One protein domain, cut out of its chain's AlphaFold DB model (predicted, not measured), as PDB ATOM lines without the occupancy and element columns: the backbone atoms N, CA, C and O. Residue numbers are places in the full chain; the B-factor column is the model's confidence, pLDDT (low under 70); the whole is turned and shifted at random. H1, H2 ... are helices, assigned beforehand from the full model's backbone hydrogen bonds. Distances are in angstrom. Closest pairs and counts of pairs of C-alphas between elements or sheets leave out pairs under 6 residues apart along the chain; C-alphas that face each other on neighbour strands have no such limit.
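Overview. This is residues 81 to 167 of the 385 residues of an uncharacterized protein of Ancylobacter pratisalsi (UniProt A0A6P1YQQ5). A long helix, H1, runs along one side of three shorter, mostly crossed helices: the hairpin H2 and H3, whose turn, residues 133 to 138, sticks out, and H4. The 87 printed residues, with four named helices, H1 to H4 in chain order, and no named strand, are all helix in class. The whole is compact, with radius of gyration of the C-alphas 12.4 A and spans of 40 by 27 by 21 A.

Along the chain. H1, residues 91 to 112, is 31.1 A long from C-alpha 91 at (110.312, 125.013, 101.079). H2 is residues 122 to 133, 16.0 A; H3, 137 to 150, 20.0 A; H4, 153 to 164, 16.1 A, ending at (127.460, 117.101, 89.477).

Arrangement. H1, with residues 91 to 99 alone, touches H3 at a steep tilt of 47 degrees, the same way; the closest C-alphas, Gln 95 and Ala 150, are 5.2 A apart. H1 and H4 only just touch, with 3 pairs of C-alphas within 8 A, closest Ala 102 and Val 155, 6.6 A. H2 and H3 touch, closest C-alphas Leu 132 and Lys 140, 5.5 A. H2 and H4 only just touch, with 3 such pairs, closest Gln 129 and Leu 163, 6.8 A. Every O i to N i+4 pair is within hydrogen-bond range in H1, H2, H3 and H4.

Size, cuts and confidence. The C-alphas of Leu 111 and Pro 135 are the farthest apart, 40.0 A. The printed part has no cut and no long link. Residues 137 to 138, 141 and 164 to 167 have pLDDT under 70.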
ATOM      1  N   LYS A  81     100.216 111.845  87.432       95.31
ATOM      2  CA  LYS A  81     100.099 113.099  86.690       95.31
ATOM      3  C   LYS A  81     101.490 113.698  86.519       95.31
ATOM      4  O   LYS A  81     102.304 113.610  87.437       95.31
ATOM      5  N   ALA A  82     101.728 114.343  85.378       92.19
ATOM      6  CA  ALA A  82     102.939 115.129  85.174       92.19
ATOM      7  C   ALA A  82     103.064 116.171  86.306       92.19
ATOM      8  O   ALA A  82     102.131 116.959  86.500       92.19
ATOM      9  N   PRO A  83     104.153 116.148  87.096       92.06
ATOM     10  CA  PRO A  83     104.308 117.074  88.204       92.06
ATOM     11  C   PRO A  83     104.552 118.493  87.689       92.06
ATOM     12  O   PRO A  83     105.139 118.698  86.626       92.06
ATOM     13  N   ALA A  84     104.120 119.481  88.469       92.19
ATOM     14  CA  ALA A  84     104.458 120.872  88.206       92.19
ATOM     15  C   ALA A  84     105.983 121.103  88.332       92.19
ATOM     16  O   ALA A  84     106.675 120.314  88.997       92.19
ATOM     17  N   PRO A  85     106.521 122.178  87.722       93.75
ATOM     18  CA  PRO A  85     107.904 122.599  87.948       93.75
ATOM     19  C   PRO A  85     108.210 122.777  89.440       93.75
ATOM     20  O   PRO A  85     107.328 123.168  90.209       93.75
ATOM     21  N   LEU A  86     109.447 122.493  89.854       95.69
ATOM     22  CA  LEU A  86     109.856 122.674  91.247       95.69
ATOM     23  C   LEU A  86     109.827 124.155  91.654       95.69
ATOM     24  O   LEU A  86     110.468 124.999  91.032       95.69
ATOM     25  N   ASP A  87     109.129 124.455  92.749       95.94
ATOM     26  CA  ASP A  87     109.134 125.776  93.379       95.94
ATOM     27  C   ASP A  87     110.211 125.821  94.469       95.94
ATOM     28  O   ASP A  87     109.966 125.431  95.602       95.94
ATOM     29  N   ILE A  88     111.415 126.285  94.128       94.31
ATOM     30  CA  ILE A  88     112.567 126.338  95.053       94.31
ATOM     31  C   ILE A  88     112.442 127.503  96.063       94.31
ATOM     32  O   ILE A  88     113.233 127.625  97.007       94.31
ATOM     33  N   THR A  89     111.457 128.388  95.876       92.56
ATOM     34  CA  THR A  89     111.230 129.543  96.754       92.56
ATOM     35  C   THR A  89     110.373 129.186  97.967       92.56
ATOM     36  O   THR A  89     110.557 129.768  99.036       92.56
ATOM     37  N   ASP A  90     109.503 128.185  97.829       95.12
ATOM     38  CA  ASP A  90     108.623 127.674  98.876       95.12
ATOM     39  C   ASP A  90     109.091 126.286  99.339       95.12
ATOM     40  O   ASP A  90     108.891 125.273  98.669       95.12
ATOM     41  N   ARG A  91     109.708 126.235 100.525       91.94
ATOM     42  CA  ARG A  91     110.312 125.013 101.079       91.94
ATOM     43  C   ARG A  91     109.329 123.844 101.172       91.94
ATOM     44  O   ARG A  91     109.704 122.715 100.861       91.94
ATOM     45  N   ALA A  92     108.096 124.086 101.614       92.94
ATOM     46  CA  ALA A  92     107.126 123.011 101.803       92.94
ATOM     47  C   ALA A  92     106.733 122.406 100.450       92.94
ATOM     48  O   ALA A  92     106.828 121.192 100.262       92.94
ATOM     49  N   LYS A  93     106.408 123.261  99.472       96.25
ATOM     50  CA  LYS A  93     106.073 122.816  98.112       96.25
ATOM     51  C   LYS A  93     107.245 122.139  97.415       96.25
ATOM     52  O   LYS A  93     107.039 121.134  96.738       96.25
ATOM     53  N   PHE A  94     108.461 122.655  97.596       96.31
ATOM     54  CA  PHE A  94     109.671 122.045  97.057       96.31
ATOM     55  C   PHE A  94     109.830 120.608  97.556       96.31
ATOM     56  O   PHE A  94     109.945 119.679  96.758       96.31
ATOM     57  N   GLN A  95     109.776 120.411  98.877       94.50
ATOM     58  CA  GLN A  95     109.929 119.091  99.479       94.50
ATOM     59  C   GLN A  95     108.802 118.129  99.080       94.50
ATOM     60  O   GLN A  95     109.075 116.965  98.789       94.50
ATOM     61  N   ASP A  96     107.553 118.589  99.033       96.06
ATOM     62  CA  ASP A  96     106.422 117.750  98.627       96.06
ATOM     63  C   ASP A  96     106.530 117.317  97.161       96.06
ATOM     64  O   ASP A  96     106.352 116.135  96.845       96.06
ATOM     65  N   ALA A  97     106.918 118.233  96.271       96.81
ATOM     66  CA  ALA A  97     107.161 117.913  94.870       96.81
ATOM     67  C   ALA A  97     108.342 116.941  94.700       96.81
ATOM     68  O   ALA A  97     108.263 116.009  93.895       96.81
ATOM     69  N   LEU A  98     109.416 117.096  95.484       97.69
ATOM     70  CA  LEU A  98     110.541 116.159  95.506       97.69
ATOM     71  C   LEU A  98     110.114 114.754  95.953       97.69
ATOM     72  O   LEU A  98     110.486 113.781  95.300       97.69
ATOM     73  N   ARG A  99     109.304 114.630  97.013       96.94
ATOM     74  CA  ARG A  99     108.773 113.333  97.481       96.94
ATOM     75  C   ARG A  99     107.888 112.671  96.428       96.94
ATOM     76  O   ARG A  99     108.030 111.477  96.169       96.94
ATOM     77  N   GLN A 100     107.011 113.443  95.782       97.19
ATOM     78  CA  GLN A 100     106.166 112.943  94.697       97.19
ATOM     79  C   GLN A 100     107.016 112.396  93.543       97.19
ATOM     80  O   GLN A 100     106.797 111.276  93.077       97.19
ATOM     81  N   ARG A 101     108.018 113.162  93.103       98.19
ATOM     82  CA  ARG A 101     108.938 112.751  92.035       98.19
ATOM     83  C   ARG A 101     109.784 111.551  92.448       98.19
ATOM     84  O   ARG A 101     109.987 110.661  91.630       98.19
ATOM     85  N   ALA A 102     110.215 111.475  93.709       97.44
ATOM     86  CA  ALA A 102     110.934 110.321  94.244       97.44
ATOM     87  C   ALA A 102     110.114 109.033  94.097       97.44
ATOM     88  O   ALA A 102     110.634 108.038  93.595       97.44
ATOM     89  N   ALA A 103     108.822 109.069  94.435       96.88
ATOM     90  CA  ALA A 103     107.932 107.922  94.265       96.88
ATOM     91  C   ALA A 103     107.795 107.500  92.788       96.88
ATOM     92  O   ALA A 103     107.801 106.305  92.486       96.88
ATOM     93  N   MET A 104     107.725 108.461  91.859       98.00
ATOM     94  CA  MET A 104     107.672 108.181  90.418       98.00
ATOM     95  C   MET A 104     108.944 107.490  89.924       98.00
ATOM     96  O   MET A 104     108.874 106.463  89.253       98.00
ATOM     97  N   VAL A 105     110.114 108.028  90.270       97.31
ATOM     98  CA  VAL A 105     111.385 107.490  89.770       97.31
ATOM     99  C   VAL A 105     111.784 106.186  90.459       97.31
ATOM    100  O   VAL A 105     112.445 105.359  89.842       97.31
ATOM    101  N   GLN A 106     111.347 105.954  91.703       95.50
ATOM    102  CA  GLN A 106     111.463 104.647  92.356       95.50
ATOM    103  C   GLN A 106     110.593 103.599  91.661       95.50
ATOM    104  O   GLN A 106     111.078 102.502  91.395       95.50
ATOM    105  N   PHE A 107     109.346 103.947  91.324       96.94
ATOM    106  CA  PHE A 107     108.479 103.074  90.537       96.94
ATOM    107  C   PHE A 107     109.107 102.749  89.176       96.94
ATOM    108  O   PHE A 107     109.210 101.577  88.826       96.94
ATOM    109  N   GLY A 108     109.591 103.764  88.452       95.19
ATOM    110  CA  GLY A 108     110.284 103.571  87.179       95.19
ATOM    111  C   GLY A 108     111.518 102.678  87.321       95.19
ATOM    112  O   GLY A 108     111.657 101.707  86.587       95.19
ATOM    113  N   ALA A 109     112.380 102.940  88.306       92.06
ATOM    114  CA  ALA A 109     113.578 102.134  88.530       92.06
ATOM    115  C   ALA A 109     113.253 100.666  88.849       92.06
ATOM    116  O   ALA A 109     113.933  99.769  88.356       92.06
ATOM    117  N   GLN A 110     112.205 100.415  89.640       91.62
ATOM    118  CA  GLN A 110     111.757  99.060  89.952       91.62
ATOM    119  C   GLN A 110     111.178  98.355  88.721       91.62
ATOM    120  O   GLN A 110     111.555  97.220  88.448       91.62
ATOM    121  N   LEU A 111     110.283  99.019  87.986       94.38
ATOM    122  CA  LEU A 111     109.632  98.454  86.805       94.38
ATOM    123  C   LEU A 111     110.648  98.119  85.708       94.38
ATOM    124  O   LEU A 111     110.646  97.022  85.163       94.38
ATOM    125  N   TYR A 112     111.516  99.074  85.384       94.25
ATOM    126  CA  TYR A 112     112.470  98.934  84.290       94.25
ATOM    127  C   TYR A 112     113.752  98.197  84.705       94.25
ATOM    128  O   TYR A 112     114.624  97.989  83.865       94.25
ATOM    129  N   GLY A 113     113.879  97.792  85.975       84.81
ATOM    130  CA  GLY A 113     115.037  97.049  86.478       84.81
ATOM    131  C   GLY A 113     116.333  97.861  86.477       84.81
ATOM    132  O   GLY A 113     117.413  97.308  86.276       84.81
ATOM    133  N   THR A 114     116.253  99.179  86.671       85.75
ATOM    134  CA  THR A 114     117.419 100.067  86.612       85.75
ATOM    135  C   THR A 114     117.945 100.446  87.993       85.75
ATOM    136  O   THR A 114     117.303 100.288  89.033       85.75
ATOM    137  N   ARG A 115     119.145 101.035  88.009       82.06
ATOM    138  CA  ARG A 115     119.662 101.750  89.184       82.06
ATOM    139  C   ARG A 115     118.724 102.905  89.590       82.06
ATOM    140  O   ARG A 115     117.938 103.357  88.756       82.06
ATOM    141  N   PRO A 116     118.820 103.419  90.837       84.94
ATOM    142  CA  PRO A 116     118.068 104.598  91.251       84.94
ATOM    143  C   PRO A 116     118.283 105.768  90.292       84.94
ATOM    144  O   PRO A 116     119.401 106.003  89.829       84.94
ATOM    145  N   LEU A 117     117.215 106.506  90.021       90.25
ATOM    146  CA  LEU A 117     117.177 107.585  89.039       90.25
ATOM    147  C   LEU A 117     117.090 108.948  89.749       90.25
ATOM    148  O   LEU A 117     116.673 109.028  90.906       90.25
ATOM    149  N   SER A 118     117.513 110.013  89.068       94.00
ATOM    150  CA  SER A 118     117.385 111.396  89.557       94.00
ATOM    151  C   SER A 118     115.924 111.852  89.527       94.00
ATOM    152  O   SER A 118     115.193 111.478  88.618       94.00
ATOM    153  N   VAL A 119     115.503 112.704  90.468       96.88
ATOM    154  CA  VAL A 119     114.167 113.349  90.433       96.88
ATOM    155  C   VAL A 119     114.116 114.632  89.605       96.88
ATOM    156  O   VAL A 119     113.038 115.204  89.417       96.88
ATOM    157  N   LEU A 120     115.273 115.121  89.159       95.38
ATOM    158  CA  LEU A 120     115.390 116.374  88.423       95.38
ATOM    159  C   LEU A 120     115.381 116.086  86.925       95.38
ATOM    160  O   LEU A 120     116.329 115.490  86.409       95.38
ATOM    161  N   GLY A 121     114.324 116.533  86.246       93.25
ATOM    162  CA  GLY A 121     114.323 116.672  84.793       93.25
ATOM    163  C   GLY A 121     115.134 117.902  84.358       93.25
ATOM    164  O   GLY A 121     115.568 118.685  85.206       93.25
ATOM    165  N   PRO A 122     115.329 118.139  83.050       91.06
ATOM    166  CA  PRO A 122     116.210 119.199  82.552       91.06
ATOM    167  C   PRO A 122     115.851 120.612  83.040       91.06
ATOM    168  O   PRO A 122     116.743 121.397  83.365       91.06
ATOM    169  N   GLY A 123     114.554 120.936  83.116       90.25
ATOM    170  CA  GLY A 123     114.084 122.242  83.595       90.25
ATOM    171  C   GLY A 123     114.337 122.449  85.089       90.25
ATOM    172  O   GLY A 123     114.848 123.489  85.498       90.25
ATOM    173  N   ASP A 124     114.051 121.427  85.895       94.75
ATOM    174  CA  ASP A 124     114.291 121.458  87.338       94.75
ATOM    175  C   ASP A 124     115.789 121.471  87.651       94.75
ATOM    176  O   ASP A 124     116.232 122.201  88.534       94.75
ATOM    177  N   LEU A 125     116.582 120.711  86.889       91.75
ATOM    178  CA  LEU A 125     118.034 120.687  87.007       91.75
ATOM    179  C   LEU A 125     118.606 122.089  86.801       91.75
ATOM    180  O   LEU A 125     119.397 122.535  87.621       91.75
ATOM    181  N   ALA A 126     118.172 122.811  85.764       90.88
ATOM    182  CA  ALA A 126     118.615 124.182  85.524       90.88
ATOM    183  C   ALA A 126     118.242 125.132  86.678       90.88
ATOM    184  O   ALA A 126     119.071 125.941  87.095       90.88
ATOM    185  N   ALA A 127     117.027 125.013  87.220       91.94
ATOM    186  CA  ALA A 127     116.570 125.838  88.336       91.94
ATOM    187  C   ALA A 127     117.369 125.561  89.622       91.94
ATOM    188  O   ALA A 127     117.828 126.492  90.283       91.94
ATOM    189  N   VAL A 128     117.592 124.285  89.950       92.75
ATOM    190  CA  VAL A 128     118.390 123.867  91.109       92.75
ATOM    191  C   VAL A 128     119.851 124.286  90.933       92.75
ATOM    192  O   VAL A 128     120.428 124.864  91.852       92.75
ATOM    193  N   GLN A 129     120.434 124.082  89.748       88.31
ATOM    194  CA  GLN A 129     121.805 124.501  89.444       88.31
ATOM    195  C   GLN A 129     121.980 126.011  89.621       88.31
ATOM    196  O   GLN A 129     122.952 126.437  90.227       88.31
ATOM    197  N   SER A 130     121.010 126.821  89.185       89.00
ATOM    198  CA  SER A 130     121.071 128.276  89.352       89.00
ATOM    199  C   SER A 130     121.157 128.712  90.818       89.00
ATOM    200  O   SER A 130     121.750 129.750  91.099       89.00
ATOM    201  N   VAL A 131     120.566 127.956  91.751       87.44
ATOM    202  CA  VAL A 131     120.694 128.228  93.191       87.44
ATOM    203  C   VAL A 131     122.079 127.824  93.696       87.44
ATOM    204  O   VAL A 131     122.687 128.559  94.471       87.44
ATOM    205  N   LEU A 132     122.604 126.691  93.226       82.12
ATOM    206  CA  LEU A 132     123.942 126.202  93.581       82.12
ATOM    207  C   LEU A 132     125.064 127.110  93.054       82.12
ATOM    208  O   LEU A 132     126.051 127.344  93.755       82.12
ATOM    209  N   ASP A 133     124.892 127.654  91.850       80.69
ATOM    210  CA  ASP A 133     125.833 128.563  91.193       80.69
ATOM    211  C   ASP A 133     125.700 130.010  91.708       80.69
ATOM    212  O   ASP A 133     126.587 130.837  91.498       80.69
ATOM    213  N   GLY A 134     124.596 130.326  92.395       75.56
ATOM    214  CA  GLY A 134     124.334 131.649  92.954       75.56
ATOM    215  C   GLY A 134     125.312 132.038  94.072       75.56
ATOM    216  O   GLY A 134     125.969 131.179  94.657       75.56
ATOM    217  N   PRO A 135     125.425 133.330  94.417       71.50
ATOM    218  CA  PRO A 135     126.327 133.785  95.475       71.50
ATOM    219  C   PRO A 135     125.750 133.644  96.892       71.50
ATOM    220  O   PRO A 135     126.452 133.964  97.836       71.50
ATOM    221  N   ASP A 136     124.487 133.229  97.063       70.69
ATOM    222  CA  ASP A 136     123.840 133.139  98.381       70.69
ATOM    223  C   ASP A 136     124.129 131.781  99.059       70.69
ATOM    224  O   ASP A 136     123.526 130.769  98.678       70.69
ATOM    225  N   PRO A 137     125.002 131.730 100.083       59.09
ATOM    226  CA  PRO A 137     125.328 130.492 100.786       59.09
ATOM    227  C   PRO A 137     124.129 129.900 101.545       59.09
ATOM    228  O   PRO A 137     123.958 128.679 101.597       59.09
ATOM    229  N   THR A 138     123.237 130.744 102.074       63.12
ATOM    230  CA  THR A 138     122.061 130.296 102.837       63.12
ATOM    231  C   THR A 138     121.084 129.548 101.932       63.12
ATOM    232  O   THR A 138     120.532 128.512 102.318       63.12
ATOM    233  N   ALA A 139     120.900 130.030 100.701       73.31
ATOM    234  CA  ALA A 139     120.066 129.360  99.710       73.31
ATOM    235  C   ALA A 139     120.610 127.969  99.333       73.31
ATOM    236  O   ALA A 139     119.824 127.025  99.216       73.31
ATOM    237  N   LYS A 140     121.937 127.812  99.216       75.44
ATOM    238  CA  LYS A 140     122.585 126.520  98.915       75.44
ATOM    239  C   LYS A 140     122.405 125.505 100.037       75.44
ATOM    240  O   LYS A 140     121.997 124.376  99.769       75.44
ATOM    241  N   VAL A 141     122.656 125.909 101.285       63.97
ATOM    242  CA  VAL A 141     122.471 125.037 102.460       63.97
ATOM    243  C   VAL A 141     121.019 124.595 102.570       63.97
ATOM    244  O   VAL A 141     120.747 123.407 102.741       63.97
ATOM    245  N   ARG A 142     120.071 125.531 102.419       76.88
ATOM    246  CA  ARG A 142     118.639 125.214 102.452       76.88
ATOM    247  C   ARG A 142     118.276 124.189 101.382       76.88
ATOM    248  O   ARG A 142     117.665 123.176 101.707       76.88
ATOM    249  N   LEU A 143     118.692 124.425 100.138       85.38
ATOM    250  CA  LEU A 143     118.451 123.515  99.021       85.38
ATOM    251  C   LEU A 143     119.008 122.113  99.303       85.38
ATOM    252  O   LEU A 143     118.319 121.112  99.097       85.38
ATOM    253  N   ALA A 144     120.237 122.028  99.806       79.12
ATOM    254  CA  ALA A 144     120.863 120.755 100.122       79.12
ATOM    255  C   ALA A 144     120.166 120.021 101.278       79.12
ATOM    256  O   ALA A 144     119.966 118.805 101.202       79.12
ATOM    257  N   ALA A 145     119.750 120.746 102.320       70.75
ATOM    258  CA  ALA A 145     118.963 120.197 103.420       70.75
ATOM    259  C   ALA A 145     117.600 119.684 102.929       70.75
ATOM    260  O   ALA A 145     117.181 118.596 103.318       70.75
ATOM    261  N   ASP A 146     116.938 120.414 102.032       84.38
ATOM    262  CA  ASP A 146     115.649 120.019 101.464       84.38
ATOM    263  C   ASP A 146     115.757 118.769 100.590       84.38
ATOM    264  O   ASP A 146     114.977 117.833 100.770       84.38
ATOM    265  N   LEU A 147     116.764 118.698  99.713       88.31
ATOM    266  CA  LEU A 147     117.075 117.483  98.952       88.31
ATOM    267  C   LEU A 147     117.377 116.308  99.888       88.31
ATOM    268  O   LEU A 147     116.955 115.182  99.633       88.31
ATOM    269  N   THR A 148     118.082 116.564 100.990       79.12
ATOM    270  CA  THR A 148     118.458 115.529 101.957       79.12
ATOM    271  C   THR A 148     117.267 114.991 102.736       79.12
ATOM    272  O   THR A 148     117.163 113.777 102.903       79.12
ATOM    273  N   GLN A 149     116.367 115.871 103.174       78.94
ATOM    274  CA  GLN A 149     115.180 115.525 103.955       78.94
ATOM    275  C   GLN A 149     114.058 114.924 103.106       78.94
ATOM    276  O   GLN A 149     113.316 114.070 103.587       78.94
ATOM    277  N   ALA A 150     113.884 115.392 101.869       92.19
ATOM    278  CA  ALA A 150     112.773 114.966 101.024       92.19
ATOM    279  C   ALA A 150     113.053 113.657 100.277       92.19
ATOM    280  O   ALA A 150     112.112 112.919  99.981       92.19
ATOM    281  N   LEU A 151     114.318 113.374  99.945       90.25
ATOM    282  CA  LEU A 151     114.658 112.271  99.052       90.25
ATOM    283  C   LEU A 151     115.183 111.040  99.804       90.25
ATOM    284  O   LEU A 151     116.118 111.156 100.602       90.25
ATOM    285  N   PRO A 152     114.673 109.837  99.472       85.06
ATOM    286  CA  PRO A 152     115.305 108.579  99.852       85.06
ATOM    287  C   PRO A 152     116.744 108.527  99.346       85.06
ATOM    288  O   PRO A 152     117.044 109.017  98.256       85.06
ATOM    289  N   GLU A 153     117.644 107.892 100.090       71.38
ATOM    290  CA  GLU A 153     119.078 108.076  99.860       71.38
ATOM    291  C   GLU A 153     119.567 107.639  98.472       71.38
ATOM    292  O   GLU A 153     120.310 108.374  97.826       71.38
ATOM    293  N   GLY A 154     119.092 106.502  97.951       74.81
ATOM    294  CA  GLY A 154     119.449 106.069  96.594       74.81
ATOM    295  C   GLY A 154     119.042 107.081  95.516       74.81
ATOM    296  O   GLY A 154     119.805 107.343  94.590       74.81
ATOM    297  N   VAL A 155     117.867 107.694  95.667       87.19
ATOM    298  CA  VAL A 155     117.349 108.735  94.763       87.19
ATOM    299  C   VAL A 155     118.116 110.043  94.952       87.19
ATOM    300  O   VAL A 155     118.480 110.704  93.978       87.19
ATOM    301  N   ARG A 156     118.420 110.395  96.204       84.19
ATOM    302  CA  ARG A 156     119.234 111.552  96.582       84.19
ATOM    303  C   ARG A 156     120.609 111.498  95.924       84.19
ATOM    304  O   ARG A 156     121.006 112.467  95.289       84.19
ATOM    305  N   MET A 157     121.308 110.366  96.007       73.00
ATOM    306  CA  MET A 157     122.635 110.196  95.404       73.00
ATOM    307  C   MET A 157     122.599 110.320  93.878       73.00
ATOM    308  O   MET A 157     123.429 111.024  93.310       73.00
ATOM    309  N   SER A 158     121.620 109.705  93.208       78.62
ATOM    310  CA  SER A 158     121.453 109.864  91.756       78.62
ATOM    311  C   SER A 158     121.102 111.299  91.357       78.62
ATOM    312  O   SER A 158     121.553 111.779  90.320       78.62
ATOM    313  N   THR A 159     120.345 112.004  92.199       89.50
ATOM    314  CA  THR A 159     120.007 113.420  92.005       89.50
ATOM    315  C   THR A 159     121.237 114.317  92.143       89.50
ATOM    316  O   THR A 159     121.484 115.162  91.284       89.50
ATOM    317  N   TRP A 160     122.070 114.089  93.161       81.50
ATOM    318  CA  TRP A 160     123.347 114.791  93.310       81.50
ATOM    319  C   TRP A 160     124.330 114.474  92.187       81.50
ATOM    320  O   TRP A 160     125.005 115.375  91.699       81.50
ATOM    321  N   ALA A 161     124.377 113.224  91.720       74.31
ATOM    322  CA  ALA A 161     125.191 112.851  90.568       74.31
ATOM    323  C   ALA A 161     124.755 113.601  89.297       74.31
ATOM    324  O   ALA A 161     125.612 114.060  88.546       74.31
ATOM    325  N   ALA A 162     123.444 113.775  89.078       82.56
ATOM    326  CA  ALA A 162     122.922 114.570  87.966       82.56
ATOM    327  C   ALA A 162     123.326 116.053  88.076       82.56
ATOM    328  O   ALA A 162     123.783 116.635  87.094       82.56
ATOM    329  N   LEU A 163     123.248 116.641  89.277       83.94
ATOM    330  CA  LEU A 163     123.711 118.012  89.549       83.94
ATOM    331  C   LEU A 163     125.232 118.181  89.368       83.94
ATOM    332  O   LEU A 163     125.705 119.248  88.976       83.94
ATOM    333  N   GLY A 164     126.004 117.121  89.622       68.44
ATOM    334  CA  GLY A 164     127.460 117.101  89.477       68.44
ATOM    335  C   GLY A 164     127.969 117.015  88.034       68.44
ATOM    336  O   GLY A 164     129.143 117.298  87.804       68.44
ATOM    337  N   GLN A 165     127.129 116.682  87.042       66.38
ATOM    338  CA  GLN A 165     127.576 116.530  85.644       66.38
ATOM    339  C   GLN A 165     128.070 117.836  84.997       66.38
ATOM    340  O   GLN A 165     128.836 117.781  84.039       66.38
ATOM    341  N   LYS A 166     127.685 119.008  85.523       56.59
ATOM    342  CA  LYS A 166     128.211 120.315  85.081       56.59
ATOM    343  C   LYS A 166     129.429 120.804  85.877       56.59
ATOM    344  O   LYS A 166     129.964 121.865  85.572       56.59
ATOM    345  N   GLY A 167     129.879 120.037  86.868       45.59
ATOM    346  CA  GLY A 167     131.013 120.379  87.720       45.59
ATOM    347  C   GLY A 167     130.934 119.626  89.051       45.59
ATOM    348  O   GLY A 167     130.127 120.011  89.900       45.59
TER     349      GLY A 167